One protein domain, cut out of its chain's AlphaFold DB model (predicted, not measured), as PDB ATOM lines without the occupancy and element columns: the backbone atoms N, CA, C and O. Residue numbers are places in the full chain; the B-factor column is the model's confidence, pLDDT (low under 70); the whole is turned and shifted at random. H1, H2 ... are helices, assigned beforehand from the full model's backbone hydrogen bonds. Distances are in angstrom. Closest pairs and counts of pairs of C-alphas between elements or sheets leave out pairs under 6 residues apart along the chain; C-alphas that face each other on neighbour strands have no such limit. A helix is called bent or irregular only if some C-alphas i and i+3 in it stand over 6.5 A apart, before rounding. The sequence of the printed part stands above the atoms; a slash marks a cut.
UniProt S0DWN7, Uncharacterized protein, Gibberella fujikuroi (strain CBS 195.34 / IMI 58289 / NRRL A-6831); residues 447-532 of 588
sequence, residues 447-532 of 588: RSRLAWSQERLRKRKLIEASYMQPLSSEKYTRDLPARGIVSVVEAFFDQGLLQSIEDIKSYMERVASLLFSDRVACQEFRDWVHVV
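What this domain is: This is residues 447 to 532 of the 588 residues of an uncharacterized protein of Gibberella fujikuroi (strain CBS 195.34 / IMI 58289 / NRRL A-6831) (UniProt S0DWN7). Four helices, H2 to H5, fold back and forth along the long axis in an up-and-down bundle, with H2 and H5 at its two ends in chain order and not meeting; the short H1 turns off at the end where H2 begins. The 86 printed residues hold five named helices, H1 to H5 in order, and no named strand: the class is all helix. The whole is compact, with a radius of gyration of the C-alphas of 13.0 A, yet elongated, spanning 41 by 22 by 18 A.

How they stand to each other: Start with H1, residues 447 to 453, close but not clearly touching H2, residues 457 to 477: the closest C-alphas, of Trp 452 and Arg 460, are 7.2 A apart. H2 has a kink of 43 degrees near residue 464 and is irregular, C-alphas 473 and 476 being 7.4 A apart. With residues 468 to 476 alone it touches H3, residues 480 to 494, in a hairpin at a shallow tilt of 15 degrees; Lys 475 and Arg 483 have the closest C-alphas, 5.3 A. H3 and H4, residues 501 to 515, form a hairpin at 36 degrees, only just steep, closest at C-alphas 481 and 515, 6.2 A. H4 and H5, residues 519 to 531, form a hairpin at 8 degrees, closest at C-alphas 512 and 522, 5.9 A. H2 and H5 are only just apart, closest 8.4 A. Every O i to N i+4 pair is within hydrogen-bond range in H1, H3 and H5, against 13 of 17 in H2 and 9 of 11 in H4.

Where its parts are: Find C-alpha 447 at (211.613, 188.582, 329.440), where H1 begins its 10.3 A. H2 runs 29.1 A from C-alpha 457 at (217.012, 181.469, 340.611); H3 covers 21.3 A, H4 20.9 A, and H5 18.5 A to C-alpha 531 at (234.610, 196.241, 350.369).

The domain as a whole: The C-alphas farthest apart, of Glu 455 and Asp 518, are 41.0 A apart. The printed part has no cut and no long link, and no printed residue is under 70 in pLDDT.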
ATOM      1  N   ARG A 447     211.122 189.967 329.522       83.00
ATOM      2  CA  ARG A 447     211.613 188.582 329.440       83.00
ATOM      3  C   ARG A 447     212.855 188.380 330.308       83.00
ATOM      4  O   ARG A 447     212.975 187.351 330.967       83.00
ATOM      5  N   SER A 448     213.753 189.362 330.351       85.75
ATOM      6  CA  SER A 448     214.935 189.353 331.217       85.75
ATOM      7  C   SER A 448     214.563 189.347 332.706       85.75
ATOM      8  O   SER A 448     215.209 188.647 333.491       85.75
ATOM      9  N   ARG A 449     213.482 190.046 333.094       88.94
ATOM     10  CA  ARG A 449     212.918 190.002 334.458       88.94
ATOM     11  C   ARG A 449     212.260 188.655 334.784       88.94
ATOM     12  O   ARG A 449     212.531 188.102 335.846       88.94
ATOM     13  N   LEU A 450     211.472 188.069 333.876       83.25
ATOM     14  CA  LEU A 450     210.904 186.722 334.079       83.25
ATOM     15  C   LEU A 450     211.990 185.640 334.204       83.25
ATOM     16  O   LEU A 450     211.933 184.786 335.090       83.25
ATOM     17  N   ALA A 451     213.031 185.709 333.371       86.88
ATOM     18  CA  ALA A 451     214.172 184.802 333.460       86.88
ATOM     19  C   ALA A 451     214.928 184.934 334.796       86.88
ATOM     20  O   ALA A 451     215.576 183.980 335.224       86.88
ATOM     21  N   TRP A 452     214.852 186.085 335.477       90.50
ATOM     22  CA  TRP A 452     215.476 186.288 336.785       90.50
ATOM     23  C   TRP A 452     214.795 185.501 337.910       90.50
ATOM     24  O   TRP A 452     215.476 184.813 338.674       90.50
ATOM     25  N   SER A 453     213.463 185.565 337.994       81.19
ATOM     26  CA  SER A 453     212.690 184.860 339.023       81.19
ATOM     27  C   SER A 453     212.600 183.350 338.772       81.19
ATOM     28  O   SER A 453     212.591 182.579 339.730       81.19
ATOM     29  N   GLN A 454     212.586 182.927 337.503       83.62
ATOM     30  CA  GLN A 454     212.443 181.526 337.097       83.62
ATOM     31  C   GLN A 454     213.800 180.864 336.782       83.62
ATOM     32  O   GLN A 454     214.388 180.186 337.626       83.62
ATOM     33  N   GLU A 455     214.327 181.062 335.568       83.94
ATOM     34  CA  GLU A 455     215.501 180.342 335.040       83.94
ATOM     35  C   GLU A 455     216.781 180.561 335.868       83.94
ATOM     36  O   GLU A 455     217.608 179.658 336.025       83.94
ATOM     37  N   ARG A 456     216.968 181.781 336.386       88.94
ATOM     38  CA  ARG A 456     218.214 182.251 337.013       88.94
ATOM     39  C   ARG A 456     218.180 182.197 338.540       88.94
ATOM     40  O   ARG A 456     219.122 182.679 339.166       88.94
ATOM     41  N   LEU A 457     217.187 181.543 339.150       89.25
ATOM     42  CA  LEU A 457     217.012 181.469 340.611       89.25
ATOM     43  C   LEU A 457     218.278 181.015 341.372       89.25
ATOM     44  O   LEU A 457     218.548 181.499 342.470       89.25
ATOM     45  N   ARG A 458     219.105 180.136 340.783       91.12
ATOM     46  CA  ARG A 458     220.413 179.747 341.357       91.12
ATOM     47  C   ARG A 458     221.427 180.900 341.391       91.12
ATOM     48  O   ARG A 458     222.177 181.003 342.354       91.12
ATOM     49  N   LYS A 459     221.449 181.762 340.365       92.75
ATOM     50  CA  LYS A 459     222.300 182.964 340.314       92.75
ATOM     51  C   LYS A 459     221.784 184.037 341.278       92.75
ATOM     52  O   LYS A 459     222.601 184.623 341.979       92.75
ATOM     53  N   ARG A 460     220.456 184.228 341.361       94.00
ATOM     54  CA  ARG A 460     219.820 185.107 342.361       94.00
ATOM     55  C   ARG A 460     220.274 184.718 343.766       94.00
ATOM     56  O   ARG A 460     220.977 185.500 344.386       94.00
ATOM     57  N   LYS A 461     220.024 183.476 344.198       94.06
ATOM     58  CA  LYS A 461     220.406 182.991 345.540       94.06
ATOM     59  C   LYS A 461     221.906 183.078 345.850       94.06
ATOM     60  O   LYS A 461     222.275 183.246 347.008       94.06
ATOM     61  N   LEU A 462     222.776 182.973 344.839       94.38
ATOM     62  CA  LEU A 462     224.218 183.162 345.027       94.38
ATOM     63  C   LEU A 462     224.560 184.623 345.354       94.38
ATOM     64  O   LEU A 462     225.222 184.865 346.356       94.38
ATOM     65  N   ILE A 463     224.082 185.578 344.546       95.31
ATOM     66  CA  ILE A 463     224.326 187.020 344.752       95.31
ATOM     67  C   ILE A 463     223.617 187.524 346.018       95.31
ATOM     68  O   ILE A 463     224.150 188.356 346.752       95.31
ATOM     69  N   GLU A 464     222.439 186.972 346.305       95.31
ATOM     70  CA  GLU A 464     221.669 187.217 347.520       95.31
ATOM     71  C   GLU A 464     222.512 186.918 348.769       95.31
ATOM     72  O   GLU A 464     222.698 187.790 349.613       95.31
ATOM     73  N   ALA A 465     223.110 185.724 348.844       95.00
ATOM     74  CA  ALA A 465     223.946 185.319 349.971       95.00
ATOM     75  C   ALA A 465     225.344 185.974 349.984       95.00
ATOM     76  O   ALA A 465     225.883 186.236 351.058       95.00
ATOM     77  N   SER A 466     225.959 186.224 348.819       94.19
ATOM     78  CA  SER A 466     227.335 186.744 348.750       94.19
ATOM     79  C   SER A 466     227.440 188.265 348.851       94.19
ATOM     80  O   SER A 466     228.531 188.767 349.121       94.19
ATOM     81  N   TYR A 467     226.355 189.004 348.596       95.69
ATOM     82  CA  TYR A 467     226.406 190.462 348.468       95.69
ATOM     83  C   TYR A 467     225.168 191.194 349.014       95.69
ATOM     84  O   TYR A 467     225.333 192.147 349.774       95.69
ATOM     85  N   MET A 468     223.943 190.732 348.728       96.31
ATOM     86  CA  MET A 468     222.729 191.420 349.209       96.31
ATOM     87  C   MET A 468     222.546 191.300 350.726       96.31
ATOM     88  O   MET A 468     222.424 192.311 351.399       96.31
ATOM     89  N   GLN A 469     222.588 190.087 351.288       95.69
ATOM     90  CA  GLN A 469     222.461 189.874 352.737       95.69
ATOM     91  C   GLN A 469     223.511 190.662 353.556       95.69
ATOM     92  O   GLN A 469     223.126 191.267 354.557       95.69
ATOM     93  N   PRO A 470     224.793 190.740 353.139       95.31
ATOM     94  CA  PRO A 470     225.766 191.691 353.682       95.31
ATOM     95  C   PRO A 470     225.291 193.152 353.660       95.31
ATOM     96  O   PRO A 470     225.225 193.766 354.727       95.31
ATOM     97  N   LEU A 471     224.892 193.682 352.493       95.00
ATOM     98  CA  LEU A 471     224.364 195.048 352.359       95.00
ATOM     99  C   LEU A 471     223.183 195.298 353.309       95.00
ATOM    100  O   LEU A 471     223.210 196.266 354.064       95.00
ATOM    101  N   SER A 472     222.190 194.404 353.326       95.06
ATOM    102  CA  SER A 472     221.020 194.479 354.210       95.06
ATOM    103  C   SER A 472     221.395 194.427 355.695       95.06
ATOM    104  O   SER A 472     220.777 195.108 356.510       95.06
ATOM    105  N   SER A 473     222.416 193.643 356.066       94.31
ATOM    106  CA  SER A 473     222.864 193.510 357.461       94.31
ATOM    107  C   SER A 473     223.593 194.749 357.988       94.31
ATOM    108  O   SER A 473     223.481 195.072 359.169       94.31
ATOM    109  N   GLU A 474     224.294 195.477 357.116       94.00
ATOM    110  CA  GLU A 474     224.970 196.732 357.461       94.00
ATOM    111  C   GLU A 474     224.107 197.979 357.213       94.00
ATOM    112  O   GLU A 474     224.392 199.024 357.788       94.00
ATOM    113  N   LYS A 475     223.036 197.883 356.413       93.75
ATOM    114  CA  LYS A 475     222.113 198.967 356.028       93.75
ATOM    115  C   LYS A 475     221.848 199.983 357.147       93.75
ATOM    116  O   LYS A 475     222.072 201.178 356.970       93.75
ATOM    117  N   TYR A 476     221.430 199.508 358.320       93.25
ATOM    118  CA  TYR A 476     221.029 200.357 359.449       93.25
ATOM    119  C   TYR A 476     222.186 200.973 360.255       93.25
ATOM    120  O   TYR A 476     221.930 201.833 361.095       93.25
ATOM    121  N   THR A 477     223.446 200.605 359.989       92.56
ATOM    122  CA  THR A 477     224.627 201.283 360.569       92.56
ATOM    123  C   THR A 477     225.062 202.510 359.761       92.56
ATOM    124  O   THR A 477     225.872 203.302 360.238       92.56
ATOM    125  N   ARG A 478     224.524 202.680 358.544       91.75
ATOM    126  CA  ARG A 478     224.864 203.757 357.603       91.75
ATOM    127  C   ARG A 478     223.908 204.950 357.723       91.75
ATOM    128  O   ARG A 478     222.940 204.917 358.490       91.75
ATOM    129  N   ASP A 479     224.183 206.023 356.987       93.00
ATOM    130  CA  ASP A 479     223.348 207.228 356.954       93.00
ATOM    131  C   ASP A 479     222.035 207.027 356.163       93.00
ATOM    132  O   ASP A 479     221.756 205.944 355.639       93.00
ATOM    133  N   LEU A 480     221.175 208.051 356.124       94.00
ATOM    134  CA  LEU A 480     219.880 207.970 355.433       94.00
ATOM    135  C   LEU A 480     220.030 207.803 353.903       94.00
ATOM    136  O   LEU A 480     219.403 206.884 353.370       94.00
ATOM    137  N   PRO A 481     220.876 208.581 353.187       95.38
ATOM    138  CA  PRO A 481     221.182 208.331 351.778       95.38
ATOM    139  C   PRO A 481     221.612 206.889 351.485       95.38
ATOM    140  O   PRO A 481     221.054 206.269 350.576       95.38
ATOM    141  N   ALA A 482     222.533 206.318 352.271       96.25
ATOM    142  CA  ALA A 482     222.973 204.939 352.098       96.25
ATOM    143  C   ALA A 482     221.830 203.932 352.290       96.25
ATOM    144  O   ALA A 482     221.636 203.078 351.423       96.25
ATOM    145  N   ARG A 483     221.048 204.050 353.376       96.19
ATOM    146  CA  ARG A 483     219.880 203.183 353.635       96.19
ATOM    147  C   ARG A 483     218.916 203.190 352.457       96.19
ATOM    148  O   ARG A 483     218.582 202.125 351.948       96.19
ATOM    149  N   GLY A 484     218.534 204.377 351.989       97.31
ATOM    150  CA  GLY A 484     217.601 204.522 350.877       97.31
ATOM    151  C   GLY A 484     218.147 203.975 349.554       97.31
ATOM    152  O   GLY A 484     217.386 203.396 348.784       97.31
ATOM    153  N   ILE A 485     219.452 204.096 349.271       98.19
ATOM    154  CA  ILE A 485     220.057 203.457 348.084       98.19
ATOM    155  C   ILE A 485     220.039 201.930 348.216       98.19
ATOM    156  O   ILE A 485     219.711 201.250 347.242       98.19
ATOM    157  N   VAL A 486     220.346 201.383 349.399       97.81
ATOM    158  CA  VAL A 486     220.276 199.934 349.653       97.81
ATOM    159  C   VAL A 486     218.846 199.421 349.464       97.81
ATOM    160  O   VAL A 486     218.675 198.421 348.778       97.81
ATOM    161  N   SER A 487     217.819 200.130 349.939       98.00
ATOM    162  CA  SER A 487     216.409 199.745 349.734       98.00
ATOM    163  C   SER A 487     216.000 199.706 348.265       98.00
ATOM    164  O   SER A 487     215.282 198.801 347.836       98.00
ATOM    165  N   VAL A 488     216.478 200.662 347.463       98.25
ATOM    166  CA  VAL A 488     216.257 200.646 346.011       98.25
ATOM    167  C   VAL A 488     217.002 199.481 345.354       98.25
ATOM    168  O   VAL A 488     216.455 198.833 344.467       98.25
ATOM    169  N   VAL A 489     218.221 199.171 345.805       98.12
ATOM    170  CA  VAL A 489     219.001 198.010 345.348       98.12
ATOM    171  C   VAL A 489     218.312 196.688 345.691       98.12
ATOM    172  O   VAL A 489     218.218 195.830 344.816       98.12
ATOM    173  N   GLU A 490     217.787 196.536 346.908       97.62
ATOM    174  CA  GLU A 490     216.982 195.392 347.357       97.62
ATOM    175  C   GLU A 490     215.768 195.199 346.432       97.62
ATOM    176  O   GLU A 490     215.615 194.146 345.806       97.62
ATOM    177  N   ALA A 491     214.970 196.251 346.230       96.81
ATOM    178  CA  ALA A 491     213.784 196.192 345.379       96.81
ATOM    179  C   ALA A 491     214.110 195.940 343.890       96.81
ATOM    180  O   ALA A 491     213.454 195.125 343.239       96.81
ATOM    181  N   PHE A 492     215.139 196.586 343.332       97.00
ATOM    182  CA  PHE A 492     215.584 196.356 341.953       97.00
ATOM    183  C   PHE A 492     216.184 194.958 341.744       97.00
ATOM    184  O   PHE A 492     216.011 194.377 340.669       97.00
ATOM    185  N   PHE A 493     216.864 194.396 342.744       96.19
ATOM    186  CA  PHE A 493     217.363 193.024 342.714       96.19
ATOM    187  C   PHE A 493     216.209 192.019 342.700       96.19
ATOM    188  O   PHE A 493     216.178 191.125 341.852       96.19
ATOM    189  N   ASP A 494     215.210 192.186 343.565       93.88
ATOM    190  CA  ASP A 494     214.057 191.282 343.616       93.88
ATOM    191  C   ASP A 494     213.180 191.368 342.359       93.88
ATOM    192  O   ASP A 494     212.716 190.341 341.855       93.88
ATOM    193  N   GLN A 495     213.043 192.565 341.782       91.81
ATOM    194  CA  GLN A 495     212.322 192.815 340.527       91.81
ATOM    195  C   GLN A 495     213.102 192.418 339.257       91.81
ATOM    196  O   GLN A 495     212.581 192.563 338.145       91.81
ATOM    197  N   GLY A 496     214.336 191.916 339.396       93.31
ATOM    198  CA  GLY A 496     215.186 191.471 338.285       93.31
ATOM    199  C   GLY A 496     215.727 192.591 337.400       93.31
ATOM    200  O   GLY A 496     216.119 192.338 336.258       93.31
ATOM    201  N   LEU A 497     215.749 193.818 337.917       93.12
ATOM    202  CA  LEU A 497     216.310 195.003 337.271       93.12
ATOM    203  C   LEU A 497     217.828 195.117 337.526       93.12
ATOM    204  O   LEU A 497     218.552 195.634 336.681       93.12
ATOM    205  N   LEU A 498     218.332 194.539 338.621       95.81
ATOM    206  CA  LEU A 498     219.762 194.319 338.883       95.81
ATOM    207  C   LEU A 498     220.044 192.806 338.956       95.81
ATOM    208  O   LEU A 498     219.419 192.099 339.740       95.81
ATOM    209  N   GLN A 499     220.958 192.289 338.119       94.62
ATOM    210  CA  GLN A 499     221.163 190.832 337.935       94.62
ATOM    211  C   GLN A 499     222.623 190.351 338.074       94.62
ATOM    212  O   GLN A 499     222.943 189.200 337.748       94.62
ATOM    213  N   SER A 500     223.537 191.213 338.512       94.69
ATOM    214  CA  SER A 500     224.967 190.936 338.716       94.69
ATOM    215  C   SER A 500     225.473 191.789 339.890       94.69
ATOM    216  O   SER A 500     224.806 192.754 340.261       94.69
ATOM    217  N   ILE A 501     226.617 191.451 340.491       95.75
ATOM    218  CA  ILE A 501     227.198 192.291 341.559       95.75
ATOM    219  C   ILE A 501     227.723 193.596 340.944       95.75
ATOM    220  O   ILE A 501     227.629 194.662 341.540       95.75
ATOM    221  N   GLU A 502     228.202 193.512 339.708       95.56
ATOM    222  CA  GLU A 502     228.794 194.580 338.916       95.56
ATOM    223  C   GLU A 502     227.748 195.640 338.523       95.56
ATOM    224  O   GLU A 502     228.010 196.835 338.664       95.56
ATOM    225  N   ASP A 503     226.543 195.219 338.119       95.12
ATOM    226  CA  ASP A 503     225.377 196.084 337.884       95.12
ATOM    227  C   ASP A 503     224.996 196.808 339.188       95.12
ATOM    228  O   ASP A 503     224.721 198.005 339.162       95.12
ATOM    229  N   ILE A 504     224.991 196.104 340.332       97.00
ATOM    230  CA  ILE A 504     224.610 196.695 341.625       97.00
ATOM    231  C   ILE A 504     225.639 197.740 342.074       97.00
ATOM    232  O   ILE A 504     225.248 198.858 342.406       97.00
ATOM    233  N   LYS A 505     226.942 197.423 342.046       96.44
ATOM    234  CA  LYS A 505     228.009 198.377 342.411       96.44
ATOM    235  C   LYS A 505     227.970 199.612 341.509       96.44
ATOM    236  O   LYS A 505     227.792 200.723 342.006       96.44
ATOM    237  N   SER A 506     227.922 199.398 340.190       96.25
ATOM    238  CA  SER A 506     227.783 200.469 339.190       96.25
ATOM    239  C   SER A 506     226.545 201.345 339.414       96.25
ATOM    240  O   SER A 506     226.586 202.548 339.158       96.25
ATOM    241  N   TYR A 507     225.430 200.769 339.874       97.75
ATOM    242  CA  TYR A 507     224.221 201.520 340.213       97.75
ATOM    243  C   TYR A 507     224.422 202.384 341.468       97.75
ATOM    244  O   TYR A 507     224.166 203.590 341.432       97.75
ATOM    245  N   MET A 508     224.929 201.792 342.554       97.44
ATOM    246  CA  MET A 508     225.167 202.485 343.825       97.44
ATOM    247  C   MET A 508     226.165 203.639 343.658       97.44
ATOM    248  O   MET A 508     225.892 204.755 344.097       97.44
ATOM    249  N   GLU A 509     227.275 203.414 342.951       95.31
ATOM    250  CA  GLU A 509     228.297 204.430 342.655       95.31
ATOM    251  C   GLU A 509     227.737 205.639 341.886       95.31
ATOM    252  O   GLU A 509     228.106 206.786 342.175       95.31
ATOM    253  N   ARG A 510     226.845 205.391 340.912       94.75
ATOM    254  CA  ARG A 510     226.180 206.425 340.101       94.75
ATOM    255  C   ARG A 510     225.192 207.240 340.924       94.75
ATOM    256  O   ARG A 510     225.217 208.462 340.857       94.75
ATOM    257  N   VAL A 511     224.330 206.579 341.694       96.00
ATOM    258  CA  VAL A 511     223.266 207.253 342.453       96.00
ATOM    259  C   VAL A 511     223.806 207.953 343.707       96.00
ATOM    260  O   VAL A 511     223.262 208.982 344.110       96.00
ATOM    261  N   ALA A 512     224.940 207.508 344.259       94.81
ATOM    262  CA  ALA A 512     225.618 208.209 345.349       94.81
ATOM    263  C   ALA A 512     225.905 209.690 345.021       94.81
ATOM    264  O   ALA A 512     225.652 210.567 345.845       94.81
ATOM    265  N   SER A 513     226.342 210.005 343.795       88.69
ATOM    266  CA  SER A 513     226.633 211.393 343.389       88.69
ATOM    267  C   SER A 513     225.391 212.263 343.138       88.69
ATOM    268  O   SER A 513     225.531 213.456 342.866       88.69
ATOM    269  N   LEU A 514     224.188 211.686 343.225       91.62
ATOM    270  CA  LEU A 514     222.901 212.376 343.090       91.62
ATOM    271  C   LEU A 514     222.249 212.669 344.455       91.62
ATOM    272  O   LEU A 514     221.558 213.684 344.607       91.62
ATOM    273  N   LEU A 515     222.448 211.770 345.426       93.62
ATOM    274  CA  LEU A 515     221.724 211.764 346.702       93.62
ATOM    275  C   LEU A 515     222.552 212.255 347.896       93.62
ATOM    276  O   LEU A 515     221.992 212.896 348.782       93.62
ATOM    277  N   PHE A 516     223.866 212.023 347.917       93.38
ATOM    278  CA  PHE A 516     224.724 212.562 348.974       93.38
ATOM    279  C   PHE A 516     225.017 214.048 348.733       93.38
ATOM    280  O   PHE A 516     225.547 214.427 347.688       93.38
ATOM    281  N   SER A 517     224.708 214.887 349.725       88.12
ATOM    282  CA  SER A 517     225.084 216.310 349.730       88.12
ATOM    283  C   SER A 517     226.541 216.534 350.156       88.12
ATOM    284  O   SER A 517     227.167 217.493 349.709       88.12
ATOM    285  N   ASP A 518     227.087 215.656 351.005       91.19
ATOM    286  CA  ASP A 518     228.496 215.667 351.406       91.19
ATOM    287  C   ASP A 518     229.344 214.752 350.507       91.19
ATOM    288  O   ASP A 518     228.932 213.660 350.116       91.19
ATOM    289  N   ARG A 519     230.565 215.200 350.198       91.12
ATOM    290  CA  ARG A 519     231.546 214.455 349.404       91.12
ATOM    291  C   ARG A 519     232.278 213.385 350.212       91.12
ATOM    292  O   ARG A 519     232.672 212.395 349.603       91.12
ATOM    293  N   VAL A 520     232.468 213.566 351.523       93.31
ATOM    294  CA  VAL A 520     233.187 212.590 352.359       93.31
ATOM    295  C   VAL A 520     232.322 211.348 352.554       93.31
ATOM    296  O   VAL A 520     232.716 210.273 352.110       93.31
ATOM    297  N   ALA A 521     231.092 211.506 353.048       93.69
ATOM    298  CA  ALA A 521     230.112 210.423 353.167       93.69
ATOM    299  C   ALA A 521     229.839 209.711 351.824       93.69
ATOM    300  O   ALA A 521     229.740 208.486 351.773       93.69
ATOM    301  N   CYS A 522     229.797 210.455 350.708       94.50
ATOM    302  CA  CYS A 522     229.663 209.882 349.363       94.50
ATOM    303  C   CYS A 522     230.845 208.972 348.978       94.50
ATOM    304  O   CYS A 522     230.643 207.950 348.317       94.50
ATOM    305  N   GLN A 523     232.071 209.314 349.389       94.69
ATOM    306  CA  GLN A 523     233.249 208.482 349.138       94.69
ATOM    307  C   GLN A 523     233.308 207.281 350.091       94.69
ATOM    308  O   GLN A 523     233.485 206.163 349.618       94.69
ATOM    309  N   GLU A 524     233.050 207.471 351.388       94.31
ATOM    310  CA  GLU A 524     232.972 206.372 352.366       94.31
ATOM    311  C   GLU A 524     231.929 205.316 351.963       94.31
ATOM    312  O   GLU A 524     232.167 204.112 352.081       94.31
ATOM    313  N   PHE A 525     230.786 205.753 351.422       95.94
ATOM    314  CA  PHE A 525     229.762 204.875 350.857       95.94
ATOM    315  C   PHE A 525     230.267 204.079 349.644       95.94
ATOM    316  O   PHE A 525     229.978 202.888 349.530       95.94
ATOM    317  N   ARG A 526     231.036 204.699 348.741       95.06
ATOM    318  CA  ARG A 526     231.615 204.023 347.566       95.06
ATOM    319  C   ARG A 526     232.680 203.004 347.960       95.06
ATOM    320  O   ARG A 526     232.649 201.872 347.483       95.06
ATOM    321  N   ASP A 527     233.566 203.373 348.878       94.31
ATOM    322  CA  ASP A 527     234.601 202.478 349.398       94.31
ATOM    323  C   ASP A 527     233.955 201.263 350.089       94.31
ATOM    324  O   ASP A 527     234.329 200.115 349.830       94.31
ATOM    325  N   TRP A 528     232.893 201.494 350.874       94.56
ATOM    326  CA  TRP A 528     232.060 200.433 351.444       94.56
ATOM    327  C   TRP A 528     231.434 199.527 350.375       94.56
ATOM    328  O   TRP A 528     231.553 198.309 350.486       94.56
ATOM    329  N   VAL A 529     230.844 200.079 349.310       93.50
ATOM    330  CA  VAL A 529     230.260 199.313 348.188       93.50
ATOM    331  C   VAL A 529     231.282 198.387 347.514       93.50
ATOM    332  O   VAL A 529     230.934 197.287 347.076       93.50
ATOM    333  N   HIS A 530     232.567 198.743 347.468       91.50
ATOM    334  CA  HIS A 530     233.604 197.831 346.975       91.50
ATOM    335  C   HIS A 530     233.997 196.753 348.001       91.50
ATOM    336  O   HIS A 530     234.122 195.585 347.615       91.50
ATOM    337  N   VAL A 531     234.138 197.119 349.280       90.31
ATOM    338  CA  VAL A 531     234.610 196.241 350.369       90.31
ATOM    339  C   VAL A 531     233.547 195.255 350.871       90.31
ATOM    340  O   VAL A 531     233.895 194.131 351.230       90.31
ATOM    341  N   VAL A 532     232.266 195.634 350.878       86.44
ATOM    342  CA  VAL A 532     231.169 194.817 351.418       86.44
ATOM    343  C   VAL A 532     231.024 193.506 350.640       86.44
ATOM    344  O   VAL A 532     230.730 193.477 349.443       86.44
TER     345      VAL A 532